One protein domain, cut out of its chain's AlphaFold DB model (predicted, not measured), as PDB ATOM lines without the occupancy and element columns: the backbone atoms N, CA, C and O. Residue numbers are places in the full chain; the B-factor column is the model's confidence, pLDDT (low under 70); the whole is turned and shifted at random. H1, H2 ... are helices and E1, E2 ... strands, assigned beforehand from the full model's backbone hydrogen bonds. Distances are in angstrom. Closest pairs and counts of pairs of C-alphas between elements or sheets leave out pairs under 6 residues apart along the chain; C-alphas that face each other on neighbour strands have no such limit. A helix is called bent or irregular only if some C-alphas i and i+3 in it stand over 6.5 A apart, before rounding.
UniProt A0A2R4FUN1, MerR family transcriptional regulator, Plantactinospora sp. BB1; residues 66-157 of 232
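AT A GLANCE: This is residues 66 to 157 of the 232 residues of the protein "MerR family transcriptional regulator" of Plantactinospora sp. BB1 (UniProt A0A2R4FUN1). Shape? Helices H1 to H3, hairpin E1 and E2 and arm H4a make a compact body; residues 137 to 157 stick out. Parts? The 92 printed residues run H1 H2 E1 E2 H3 H4, mostly helix and loose, radius of gyration of the C-alphas 16.8 A, spanning 55 by 33 by 21 A.

HOW THE PARTS SIT: Contact? H3, residues 105 to 116, touches H4a, 121 to 134, with closest C-alphas 111 and 124, 4.8 A. Strands? E1, 92 to 94, and E2, 100 to 102, are antiparallel; N 93 and O 101 are 2.9 A apart. Backbones? In H1, 68 to 78, H2, 80 to 88, and H4a, each O i to N i+4 pair is within hydrogen-bond range.

IN THESE COORDINATES: Bend? H4, residues 121 to 157, one helix by hydrogen bonds, is bent: C-alphas 134 and 137 are 6.8 A apart. Ends? H1 begins at C-alpha 68, (129.277, 85.971, 133.190); H4b ends at C-alpha 157, (121.552, 121.084, 101.608).

THE WHOLE: Cut? The printed part has none. Low pLDDT? Residues 66 and 157 are under 70.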
ATOM      1  N   GLU A  66     130.516  83.639 140.035       62.94
ATOM      2  CA  GLU A  66     130.475  82.987 138.744       62.94
ATOM      3  C   GLU A  66     130.838  83.964 137.599       62.94
ATOM      4  O   GLU A  66     130.271  85.061 137.519       62.94
ATOM      5  N   PRO A  67     131.726  83.576 136.663       71.00
ATOM      6  CA  PRO A  67     131.967  84.332 135.436       71.00
ATOM      7  C   PRO A  67     130.683  84.498 134.607       71.00
ATOM      8  O   PRO A  67     129.932  83.543 134.421       71.00
ATOM      9  N   LEU A  68     130.460  85.684 134.023       71.25
ATOM     10  CA  LEU A  68     129.277  85.971 133.190       71.25
ATOM     11  C   LEU A  68     129.073  84.938 132.066       71.25
ATOM     12  O   LEU A  68     127.942  84.586 131.756       71.25
ATOM     13  N   THR A  69     130.152  84.434 131.471       73.19
ATOM     14  CA  THR A  69     130.107  83.391 130.436       73.19
ATOM     15  C   THR A  69     129.497  82.085 130.944       73.19
ATOM     16  O   THR A  69     128.668  81.495 130.258       73.19
ATOM     17  N   THR A  70     129.836  81.653 132.160       79.06
ATOM     18  CA  THR A  70     129.249  80.460 132.787       79.06
ATOM     19  C   THR A  70     127.759  80.669 133.054       79.06
ATOM     20  O   THR A  70     126.948  79.814 132.690       79.06
ATOM     21  N   ALA A  71     127.382  81.853 133.549       78.12
ATOM     22  CA  ALA A  71     125.985  82.189 133.803       78.12
ATOM     23  C   ALA A  71     125.160  82.218 132.503       78.12
ATOM     24  O   ALA A  71     124.031  81.728 132.468       78.12
ATOM     25  N   LEU A  72     125.731  82.743 131.412       83.00
ATOM     26  CA  LEU A  72     125.102  82.744 130.088       83.00
ATOM     27  C   LEU A  72     124.993  81.336 129.486       83.00
ATOM     28  O   LEU A  72     123.984  81.030 128.856       83.00
ATOM     29  N   ASN A  73     125.982  80.464 129.698       85.56
ATOM     30  CA  ASN A  73     125.915  79.066 129.263       85.56
ATOM     31  C   ASN A  73     124.829  78.285 130.016       85.56
ATOM     32  O   ASN A  73     124.087  77.521 129.400       85.56
ATOM     33  N   ARG A  74     124.685  78.509 131.327       85.88
ATOM     34  CA  ARG A  74     123.587  77.927 132.110       85.88
ATOM     35  C   ARG A  74     122.229  78.437 131.625       85.88
ATOM     36  O   ARG A  74     121.344  77.639 131.336       85.88
ATOM     37  N   LEU A  75     122.102  79.753 131.438       85.75
ATOM     38  CA  LEU A  75     120.902  80.382 130.877       85.75
ATOM     39  C   LEU A  75     120.516  79.766 129.526       85.75
ATOM     40  O   LEU A  75     119.341  79.524 129.268       85.75
ATOM     41  N   ALA A  76     121.505  79.518 128.667       86.38
ATOM     42  CA  ALA A  76     121.303  78.912 127.359       86.38
ATOM     43  C   ALA A  76     120.752  77.483 127.444       86.38
ATOM     44  O   ALA A  76     119.906  77.117 126.629       86.38
ATOM     45  N   ALA A  77     121.208  76.700 128.425       88.88
ATOM     46  CA  ALA A  77     120.730  75.342 128.660       88.88
ATOM     47  C   ALA A  77     119.313  75.319 129.260       88.88
ATOM     48  O   ALA A  77     118.470  74.543 128.822       88.88
ATOM     49  N   GLU A  78     119.038  76.187 130.233       91.75
ATOM     50  CA  GLU A  78     117.776  76.189 130.988       91.75
ATOM     51  C   GLU A  78     116.643  76.940 130.268       91.75
ATOM     52  O   GLU A  78     115.462  76.627 130.438       91.75
ATOM     53  N   HIS A  79     116.976  77.946 129.454       93.50
ATOM     54  CA  HIS A  79     116.010  78.872 128.857       93.50
ATOM     55  C   HIS A  79     116.313  79.180 127.374       93.50
ATOM     56  O   HIS A  79     116.582  80.333 127.014       93.50
ATOM     57  N   PRO A  80     116.196  78.189 126.470       91.00
ATOM     58  CA  PRO A  80     116.552  78.343 125.055       91.00
ATOM     59  C   PRO A  80     115.709  79.396 124.316       91.00
ATOM     60  O   PRO A  80     116.219  80.085 123.434       91.00
ATOM     61  N   ALA A  81     114.440  79.584 124.696       89.75
ATOM     62  CA  ALA A  81     113.576  80.607 124.099       89.75
ATOM     63  C   ALA A  81     114.067  82.037 124.391       89.75
ATOM     64  O   ALA A  81     114.082  82.888 123.503       89.75
ATOM     65  N   LEU A  82     114.528  82.293 125.621       91.12
ATOM     66  CA  LEU A  82     115.099  83.587 125.996       91.12
ATOM     67  C   LEU A  82     116.426  83.831 125.274       91.12
ATOM     68  O   LEU A  82     116.656  84.930 124.770       91.12
ATOM     69  N   LEU A  83     117.280  82.804 125.178       90.44
ATOM     70  CA  LEU A  83     118.502  82.886 124.379       90.44
ATOM     71  C   LEU A  83     118.180  83.260 122.930       90.44
ATOM     72  O   LEU A  83     118.813  84.159 122.385       90.44
ATOM     73  N   HIS A  84     117.187  82.607 122.322       89.00
ATOM     74  CA  HIS A  84     116.766  82.895 120.956       89.00
ATOM     75  C   HIS A  84     116.264  84.340 120.796       89.00
ATOM     76  O   HIS A  84     116.690  85.021 119.863       89.00
ATOM     77  N   SER A  85     115.434  84.840 121.723       90.31
ATOM     78  CA  SER A  85     114.966  86.239 121.731       90.31
ATOM     79  C   SER A  85     116.125  87.239 121.876       90.31
ATOM     80  O   SER A  85     116.223  88.212 121.132       90.31
ATOM     81  N   LEU A  86     117.098  86.991 122.749       91.38
ATOM     82  CA  LEU A  86     118.253  87.889 122.870       91.38
ATOM     83  C   LEU A  86     119.219  87.770 121.677       91.38
ATOM     84  O   LEU A  86     119.843  88.759 121.282       91.38
ATOM     85  N   ALA A  87     119.335  86.587 121.073       89.81
ATOM     86  CA  ALA A  87     120.203  86.343 119.925       89.81
ATOM     87  C   ALA A  87     119.663  86.945 118.623       89.81
ATOM     88  O   ALA A  87     120.427  87.567 117.887       89.81
ATOM     89  N   ARG A  88     118.349  86.859 118.360       90.25
ATOM     90  CA  ARG A  88     117.725  87.498 117.180       90.25
ATOM     91  C   ARG A  88     117.913  89.019 117.158       90.25
ATOM     92  O   ARG A  88     117.914  89.614 116.085       90.25
ATOM     93  N   HIS A  89     118.096  89.639 118.328       89.25
ATOM     94  CA  HIS A  89     118.368  91.074 118.479       89.25
ATOM     95  C   HIS A  89     119.868  91.401 118.575       89.25
ATOM     96  O   HIS A  89     120.249  92.553 118.784       89.25
ATOM     97  N   GLY A  90     120.744  90.401 118.422       86.56
ATOM     98  CA  GLY A  90     122.200  90.563 118.452       86.56
ATOM     99  C   GLY A  90     122.761  90.945 119.825       86.56
ATOM    100  O   GLY A  90     123.856  91.503 119.907       86.56
ATOM    101  N   VAL A  91     122.011  90.694 120.901       88.94
ATOM    102  CA  VAL A  91     122.458  90.949 122.278       88.94
ATOM    103  C   VAL A  91     123.392  89.839 122.740       88.94
ATOM    104  O   VAL A  91     124.476  90.120 123.258       88.94
ATOM    105  N   LEU A  92     122.993  88.590 122.498       88.50
ATOM    106  CA  LEU A  92     123.784  87.395 122.771       88.50
ATOM    107  C   LEU A  92     124.165  86.704 121.462       88.50
ATOM    108  O   LEU A  92     123.416  86.741 120.492       88.50
ATOM    109  N   VAL A  93     125.326  86.061 121.437       84.69
ATOM    110  CA  VAL A  93     125.776  85.239 120.311       84.69
ATOM    111  C   VAL A  93     126.325  83.931 120.850       84.69
ATOM    112  O   VAL A  93     127.003  83.899 121.879       84.69
ATOM    113  N   ARG A  94     126.022  82.850 120.132       84.06
ATOM    114  CA  ARG A  94     126.638  81.550 120.358       84.06
ATOM    115  C   ARG A  94     127.904  81.452 119.509       84.06
ATOM    116  O   ARG A  94     127.834  81.575 118.288       84.06
ATOM    117  N   ALA A  95     129.047  81.304 120.164       79.00
ATOM    118  CA  ALA A  95     130.336  81.112 119.522       79.00
ATOM    119  C   ALA A  95     130.442  79.707 118.907       79.00
ATOM    120  O   ALA A  95     129.615  78.828 119.163       79.00
ATOM    121  N   GLN A  96     131.463  79.498 118.071       73.38
ATOM    122  CA  GLN A  96     131.658  78.226 117.363       73.38
ATOM    123  C   GLN A  96     131.998  77.059 118.299       73.38
ATOM    124  O   GLN A  96     131.679  75.917 117.990       73.38
ATOM    125  N   ASP A  97     132.575  77.349 119.465       75.50
ATOM    126  CA  ASP A  97     132.838  76.383 120.539       75.50
ATOM    127  C   ASP A  97     131.581  76.030 121.364       75.50
ATOM    128  O   ASP A  97     131.654  75.286 122.340       75.50
ATOM    129  N   GLY A  98     130.416  76.568 120.989       74.12
ATOM    130  CA  GLY A  98     129.142  76.350 121.665       74.12
ATOM    131  C   GLY A  98     128.888  77.269 122.861       74.12
ATOM    132  O   GLY A  98     127.761  77.250 123.373       74.12
ATOM    133  N   SER A  99     129.869  78.086 123.268       81.94
ATOM    134  CA  SER A  99     129.732  79.036 124.373       81.94
ATOM    135  C   SER A  99     128.834  80.220 124.003       81.94
ATOM    136  O   SER A  99     128.754  80.637 122.847       81.94
ATOM    137  N   VAL A 100     128.126  80.775 124.984       83.25
ATOM    138  CA  VAL A 100     127.278  81.955 124.812       83.25
ATOM    139  C   VAL A 100     127.961  83.174 125.409       83.25
ATOM    140  O   VAL A 100     128.362  83.195 126.572       83.25
ATOM    141  N   THR A 101     128.061  84.223 124.599       83.12
ATOM    142  CA  THR A 101     128.683  85.490 124.981       83.12
ATOM    143  C   THR A 101     127.776  86.664 124.626       83.12
ATOM    144  O   THR A 101     126.888  86.565 123.778       83.12
ATOM    145  N   ALA A 102     127.979  87.801 125.291       81.44
ATOM    146  CA  ALA A 102     127.279  89.032 124.954       81.44
ATOM    147  C   ALA A 102     127.985  89.736 123.788       81.44
ATOM    148  O   ALA A 102     129.022  90.368 123.983       81.44
ATOM    149  N   ALA A 103     127.402  89.682 122.588       74.06
ATOM    150  CA  ALA A 103     127.924  90.405 121.426       74.06
ATOM    151  C   ALA A 103     127.840  91.925 121.604       74.06
ATOM    152  O   ALA A 103     128.678  92.674 121.102       74.06
ATOM    153  N   ARG A 104     126.840  92.388 122.365       72.00
ATOM    154  CA  ARG A 104     126.685  93.793 122.753       72.00
ATOM    155  C   ARG A 104     126.658  93.912 124.278       72.00
ATOM    156  O   ARG A 104     125.578  94.040 124.853       72.00
ATOM    157  N   PRO A 105     127.822  93.957 124.956       72.81
ATOM    158  CA  PRO A 105     127.882  94.026 126.420       72.81
ATOM    159  C   PRO A 105     127.091  95.206 127.006       72.81
ATOM    160  O   PRO A 105     126.427  95.077 128.029       72.81
ATOM    161  N   ARG A 106     127.081  96.350 126.304       73.19
ATOM    162  CA  ARG A 106     126.307  97.538 126.701       73.19
ATOM    163  C   ARG A 106     124.793  97.322 126.702       73.19
ATOM    164  O   ARG A 106     124.112  98.004 127.454       73.19
ATOM    165  N   ALA A 107     124.274  96.412 125.879       79.00
ATOM    166  CA  ALA A 107     122.845  96.105 125.842       79.00
ATOM    167  C   ALA A 107     122.416  95.224 127.027       79.00
ATOM    168  O   ALA A 107     121.281  95.318 127.473       79.00
ATOM    169  N   VAL A 108     123.332  94.407 127.562       81.19
ATOM    170  CA  VAL A 108     123.084  93.542 128.729       81.19
ATOM    171  C   VAL A 108     123.249  94.305 130.047       81.19
ATOM    172  O   VAL A 108     122.613  93.968 131.042       81.19
ATOM    173  N   GLN A 109     124.069  95.362 130.059       79.81
ATOM    174  CA  GLN A 109     124.388  96.116 131.273       79.81
ATOM    175  C   GLN A 109     123.158  96.600 132.067       79.81
ATOM    176  O   GLN A 109     123.163  96.400 133.277       79.81
ATOM    177  N   PRO A 110     122.088  97.157 131.460       81.56
ATOM    178  CA  PRO A 110     120.905  97.576 132.216       81.56
ATOM    179  C   PRO A 110     120.233  96.430 132.982       81.56
ATOM    180  O   PRO A 110     119.779  96.625 134.107       81.56
ATOM    181  N   ALA A 111     120.215  95.218 132.418       84.31
ATOM    182  CA  ALA A 111     119.687  94.042 133.108       84.31
ATOM    183  C   ALA A 111     120.569  93.643 134.306       84.31
ATOM    184  O   ALA A 111     120.057  93.254 135.355       84.31
ATOM    185  N   LEU A 112     121.893  93.794 134.188       80.44
ATOM    186  CA  LEU A 112     122.817  93.572 135.304       80.44
ATOM    187  C   LEU A 112     122.695  94.658 136.381       80.44
ATOM    188  O   LEU A 112     122.797  94.349 137.564       80.44
ATOM    189  N   ASP A 113     122.442  95.908 135.994       79.19
ATOM    190  CA  ASP A 113     122.210  97.011 136.932       79.19
ATOM    191  C   ASP A 113     120.911  96.780 137.735       79.19
ATOM    192  O   ASP A 113     120.896  96.976 138.950       79.19
ATOM    193  N   LEU A 114     119.844  96.281 137.093       76.06
ATOM    194  CA  LEU A 114     118.629  95.820 137.784       76.06
ATOM    195  C   LEU A 114     118.926  94.654 138.728       76.06
ATOM    196  O   LEU A 114     118.416  94.619 139.849       76.06
ATOM    197  N   HIS A 115     119.785  93.723 138.306       81.38
ATOM    198  CA  HIS A 115     120.189  92.620 139.165       81.38
ATOM    199  C   HIS A 115     120.921  93.089 140.425       81.38
ATOM    200  O   HIS A 115     120.615  92.640 141.529       81.38
ATOM    201  N   GLN A 116     121.814  94.069 140.285       73.12
ATOM    202  CA  GLN A 116     122.479  94.712 141.420       73.12
ATOM    203  C   GLN A 116     121.505  95.452 142.347       73.12
ATOM    204  O   GLN A 116     121.812  95.643 143.522       73.12
ATOM    205  N   ALA A 117     120.339  95.855 141.841       75.12
ATOM    206  CA  ALA A 117     119.258  96.434 142.630       75.12
ATOM    207  C   ALA A 117     118.344  95.379 143.292       75.12
ATOM    208  O   ALA A 117     117.350  95.749 143.910       75.12
ATOM    209  N   GLY A 118     118.669  94.084 143.183       74.19
ATOM    210  CA  GLY A 118     117.941  92.981 143.820       74.19
ATOM    211  C   GLY A 118     116.980  92.226 142.900       74.19
ATOM    212  O   GLY A 118     116.353  91.262 143.335       74.19
ATOM    213  N   VAL A 119     116.867  92.610 141.625       79.31
ATOM    214  CA  VAL A 119     116.048  91.865 140.659       79.31
ATOM    215  C   VAL A 119     116.747  90.539 140.310       79.31
ATOM    216  O   VAL A 119     117.956  90.516 140.082       79.31
ATOM    217  N   PRO A 120     116.048  89.398 140.224       85.31
ATOM    218  CA  PRO A 120     116.673  88.172 139.735       85.31
ATOM    219  C   PRO A 120     117.240  88.370 138.321       85.31
ATOM    220  O   PRO A 120     116.537  88.865 137.439       85.31
ATOM    221  N   VAL A 121     118.493  87.964 138.076       83.50
ATOM    222  CA  VAL A 121     119.176  88.182 136.779       83.50
ATOM    223  C   VAL A 121     118.370  87.636 135.598       83.50
ATOM    224  O   VAL A 121     118.242  88.292 134.568       83.50
ATOM    225  N   LEU A 122     117.742  86.474 135.783       86.50
ATOM    226  CA  LEU A 122     116.862  85.859 134.797       86.50
ATOM    227  C   LEU A 122     115.643  86.738 134.486       86.50
ATOM    228  O   LEU A 122     115.302  86.913 133.321       86.50
ATOM    229  N   ALA A 123     115.006  87.320 135.506       88.56
ATOM    230  CA  ALA A 123     113.867  88.218 135.322       88.56
ATOM    231  C   ALA A 123     114.280  89.507 134.594       88.56
ATOM    232  O   ALA A 123     113.590  89.941 133.675       88.56
ATOM    233  N   ALA A 124     115.442  90.072 134.933       88.56
ATOM    234  CA  ALA A 124     115.971  91.255 134.259       88.56
ATOM    235  C   ALA A 124     116.306  90.990 132.777       88.56
ATOM    236  O   ALA A 124     116.022  91.821 131.916       88.56
ATOM    237  N   LEU A 125     116.871  89.819 132.458       90.88
ATOM    238  CA  LEU A 125     117.153  89.416 131.076       90.88
ATOM    239  C   LEU A 125     115.880  89.099 130.281       90.88
ATOM    240  O   LEU A 125     115.814  89.440 129.101       90.88
ATOM    241  N   ARG A 126     114.861  88.496 130.912       93.50
ATOM    242  CA  ARG A 126     113.532  88.312 130.300       93.50
ATOM    243  C   ARG A 126     112.907  89.648 129.933       93.50
ATOM    244  O   ARG A 126     112.535  89.834 128.780       93.50
ATOM    245  N   LEU A 127     112.898  90.593 130.874       93.94
ATOM    246  CA  LEU A 127     112.399  91.943 130.633       93.94
ATOM    247  C   LEU A 127     113.133  92.617 129.465       93.94
ATOM    248  O   LEU A 127     112.498  93.231 128.613       93.94
ATOM    249  N   LEU A 128     114.460  92.472 129.385       93.44
ATOM    250  CA  LEU A 128     115.233  92.981 128.252       93.44
ATOM    251  C   LEU A 128     114.769  92.371 126.919       93.44
ATOM    252  O   LEU A 128     114.526  93.117 125.973       93.44
ATOM    253  N   GLY A 129     114.631  91.043 126.842       92.56
ATOM    254  CA  GLY A 129     114.147  90.357 125.637       92.56
ATOM    255  C   GLY A 129     112.751  90.824 125.225       92.56
ATOM    256  O   GLY A 129     112.533  91.207 124.079       92.56
ATOM    257  N   GLU A 130     111.837  90.910 126.188       94.44
ATOM    258  CA  GLU A 130     110.476  91.403 125.979       94.44
ATOM    259  C   GLU A 130     110.422  92.845 125.456       94.44
ATOM    260  O   GLU A 130     109.624  93.161 124.571       94.44
ATOM    261  N   VAL A 131     111.252  93.740 126.000       93.81
ATOM    262  CA  VAL A 131     111.336  95.131 125.534       93.81
ATOM    263  C   VAL A 131     111.885  95.182 124.110       93.81
ATOM    264  O   VAL A 131     111.349  95.915 123.283       93.81
ATOM    265  N   LEU A 132     112.912  94.390 123.792       92.31
ATOM    266  CA  LEU A 132     113.469  94.327 122.438       92.31
ATOM    267  C   LEU A 132     112.450  93.795 121.426       92.31
ATOM    268  O   LEU A 132     112.306  94.369 120.347       92.31
ATOM    269  N   ASP A 133     111.703  92.750 121.784       93.00
ATOM    270  CA  ASP A 133     110.638  92.201 120.942       93.00
ATOM    271  C   ASP A 133     109.517  93.229 120.701       93.00
ATOM    272  O   ASP A 133     109.033  93.345 119.575       93.00
ATOM    273  N   ARG A 134     109.158  94.041 121.706       94.31
ATOM    274  CA  ARG A 134     108.171  95.130 121.559       94.31
ATOM    275  C   ARG A 134     108.686  96.319 120.747       94.31
ATOM    276  O   ARG A 134     107.916  96.931 120.012       94.31
ATOM    277  N   LEU A 135     109.967  96.664 120.870       91.69
ATOM    278  CA  LEU A 135     110.562  97.778 120.126       91.69
ATOM    279  C   LEU A 135     110.823  97.436 118.661       91.69
ATOM    280  O   LEU A 135     110.865  98.344 117.834       91.69
ATOM    281  N   ARG A 136     110.987  96.154 118.324       91.06
ATOM    282  CA  ARG A 136     111.370  95.733 116.977       91.06
ATOM    283  C   ARG A 136     110.421  96.250 115.880       91.06
ATOM    284  O   ARG A 136     110.928  96.931 114.987       91.06
ATOM    285  N   PRO A 137     109.090  96.043 115.952       94.31
ATOM    286  CA  PRO A 137     108.170  96.591 114.953       94.31
ATOM    287  C   PRO A 137     108.239  98.120 114.857       94.31
ATOM    288  O   PRO A 137     108.255  98.670 113.761       94.31
ATOM    289  N   VAL A 138     108.369  98.807 116.000       93.31
ATOM    290  CA  VAL A 138     108.489 100.274 116.050       93.31
ATOM    291  C   VAL A 138     109.746 100.737 115.315       93.31
ATOM    292  O   VAL A 138     109.709 101.697 114.550       93.31
ATOM    293  N   THR A 139     110.873 100.050 115.512       90.38
ATOM    294  CA  THR A 139     112.117 100.375 114.805       90.38
ATOM    295  C   THR A 139     112.065 100.028 113.319       90.38
ATOM    296  O   THR A 139     112.619 100.784 112.523       90.38
ATOM    297  N   ASP A 140     111.381  98.943 112.944       91.00
ATOM    298  CA  ASP A 140     111.209  98.534 111.544       91.00
ATOM    299  C   ASP A 140     110.409  99.585 110.747       91.00
ATOM    300  O   ASP A 140     110.650  99.762 109.555       91.00
ATOM    301  N   GLU A 141     109.526 100.343 111.404       93.94
ATOM    302  CA  GLU A 141     108.809 101.479 110.812       93.94
ATOM    303  C   GLU A 141     109.612 102.795 110.879       93.94
ATOM    304  O   GLU A 141     109.766 103.514 109.885       93.94
ATOM    305  N   LEU A 142     110.160 103.118 112.054       91.50
ATOM    306  CA  LEU A 142     110.792 104.411 112.326       91.50
ATOM    307  C   LEU A 142     112.096 104.605 111.543       91.50
ATOM    308  O   LEU A 142     112.376 105.708 111.063       91.50
ATOM    309  N   VAL A 143     112.915 103.555 111.417       89.69
ATOM    310  CA  VAL A 143     114.241 103.648 110.787       89.69
ATOM    311  C   VAL A 143     114.130 103.995 109.294       89.69
ATOM    312  O   VAL A 143     114.770 104.972 108.884       89.69
ATOM    313  N   PRO A 144     113.306 103.308 108.471       89.62
ATOM    314  CA  PRO A 144     113.101 103.694 107.074       89.62
ATOM    315  C   PRO A 144     112.500 105.094 106.911       89.62
ATOM    316  O   PRO A 144     112.930 105.848 106.031       89.62
ATOM    317  N   ALA A 145     111.545 105.475 107.766       91.69
ATOM    318  CA  ALA A 145     110.920 106.796 107.716       91.69
ATOM    319  C   ALA A 145     111.940 107.916 107.991       91.69
ATOM    320  O   ALA A 145     112.052 108.879 107.220       91.69
ATOM    321  N   ALA A 146     112.750 107.762 109.041       89.19
ATOM    322  CA  ALA A 146     113.793 108.716 109.394       89.19
ATOM    323  C   ALA A 146     114.921 108.755 108.347       89.19
ATOM    324  O   ALA A 146     115.377 109.840 107.978       89.19
ATOM    325  N   GLY A 147     115.313 107.600 107.797       88.06
ATOM    326  CA  GLY A 147     116.268 107.511 106.688       88.06
ATOM    327  C   GLY A 147     115.778 108.242 105.434       88.06
ATOM    328  O   GLY A 147     116.497 109.070 104.870       88.06
ATOM    329  N   THR A 148     114.514 108.034 105.053       89.12
ATOM    330  CA  THR A 148     113.874 108.744 103.935       89.12
ATOM    331  C   THR A 148     113.857 110.255 104.164       89.12
ATOM    332  O   THR A 148     114.139 111.039 103.249       89.12
ATOM    333  N   ARG A 149     113.546 110.697 105.389       89.00
ATOM    334  CA  ARG A 149     113.538 112.122 105.738       89.00
ATOM    335  C   ARG A 149     114.937 112.733 105.678       89.00
ATOM    336  O   ARG A 149     115.085 113.814 105.107       89.00
ATOM    337  N   LEU A 150     115.950 112.041 106.199       86.62
ATOM    338  CA  LEU A 150     117.347 112.474 106.145       86.62
ATOM    339  C   LEU A 150     117.824 112.631 104.696       86.62
ATOM    340  O   LEU A 150     118.382 113.668 104.344       86.62
ATOM    341  N   ALA A 151     117.525 111.659 103.829       83.62
ATOM    342  CA  ALA A 151     117.858 111.728 102.407       83.62
ATOM    343  C   ALA A 151     117.208 112.940 101.710       83.62
ATOM    344  O   ALA A 151     117.842 113.607 100.891       83.62
ATOM    345  N   ARG A 152     115.957 113.284 102.063       85.94
ATOM    346  CA  ARG A 152     115.291 114.502 101.559       85.94
ATOM    347  C   ARG A 152     116.005 115.781 102.006       85.94
ATOM    348  O   ARG A 152     116.254 116.628 101.158       85.94
ATOM    349  N   LEU A 153     116.361 115.898 103.289       85.50
ATOM    350  CA  LEU A 153     117.076 117.067 103.827       85.50
ATOM    351  C   LEU A 153     118.471 117.240 103.207       85.50
ATOM    352  O   LEU A 153     118.922 118.361 102.992       85.50
ATOM    353  N   ARG A 154     119.153 116.135 102.883       80.62
ATOM    354  CA  ARG A 154     120.462 116.189 102.222       80.62
ATOM    355  C   ARG A 154     120.386 116.745 100.807       80.62
ATOM    356  O   ARG A 154     121.198 117.596 100.462       80.62
ATOM    357  N   ARG A 155     119.395 116.316 100.016       78.88
ATOM    358  CA  ARG A 155     119.203 116.816  98.643       78.88
ATOM    359  C   ARG A 155     118.992 118.330  98.588       78.88
ATOM    360  O   ARG A 155     119.357 118.946  97.598       78.88
ATOM    361  N   THR A 156     118.439 118.921  99.646       78.50
ATOM    362  CA  THR A 156     118.250 120.373  99.750       78.50
ATOM    363  C   THR A 156     119.478 121.126 100.271       78.50
ATOM    364  O   THR A 156     119.515 122.344 100.147       78.50
ATOM    365  N   ALA A 157     120.460 120.442 100.873       68.81
ATOM    366  CA  ALA A 157     121.552 121.084 101.608       68.81
ATOM    367  C   ALA A 157     122.813 121.383 100.770       68.81
ATOM    368  O   ALA A 157     123.471 122.373 101.060       68.81
TER     369      ALA A 157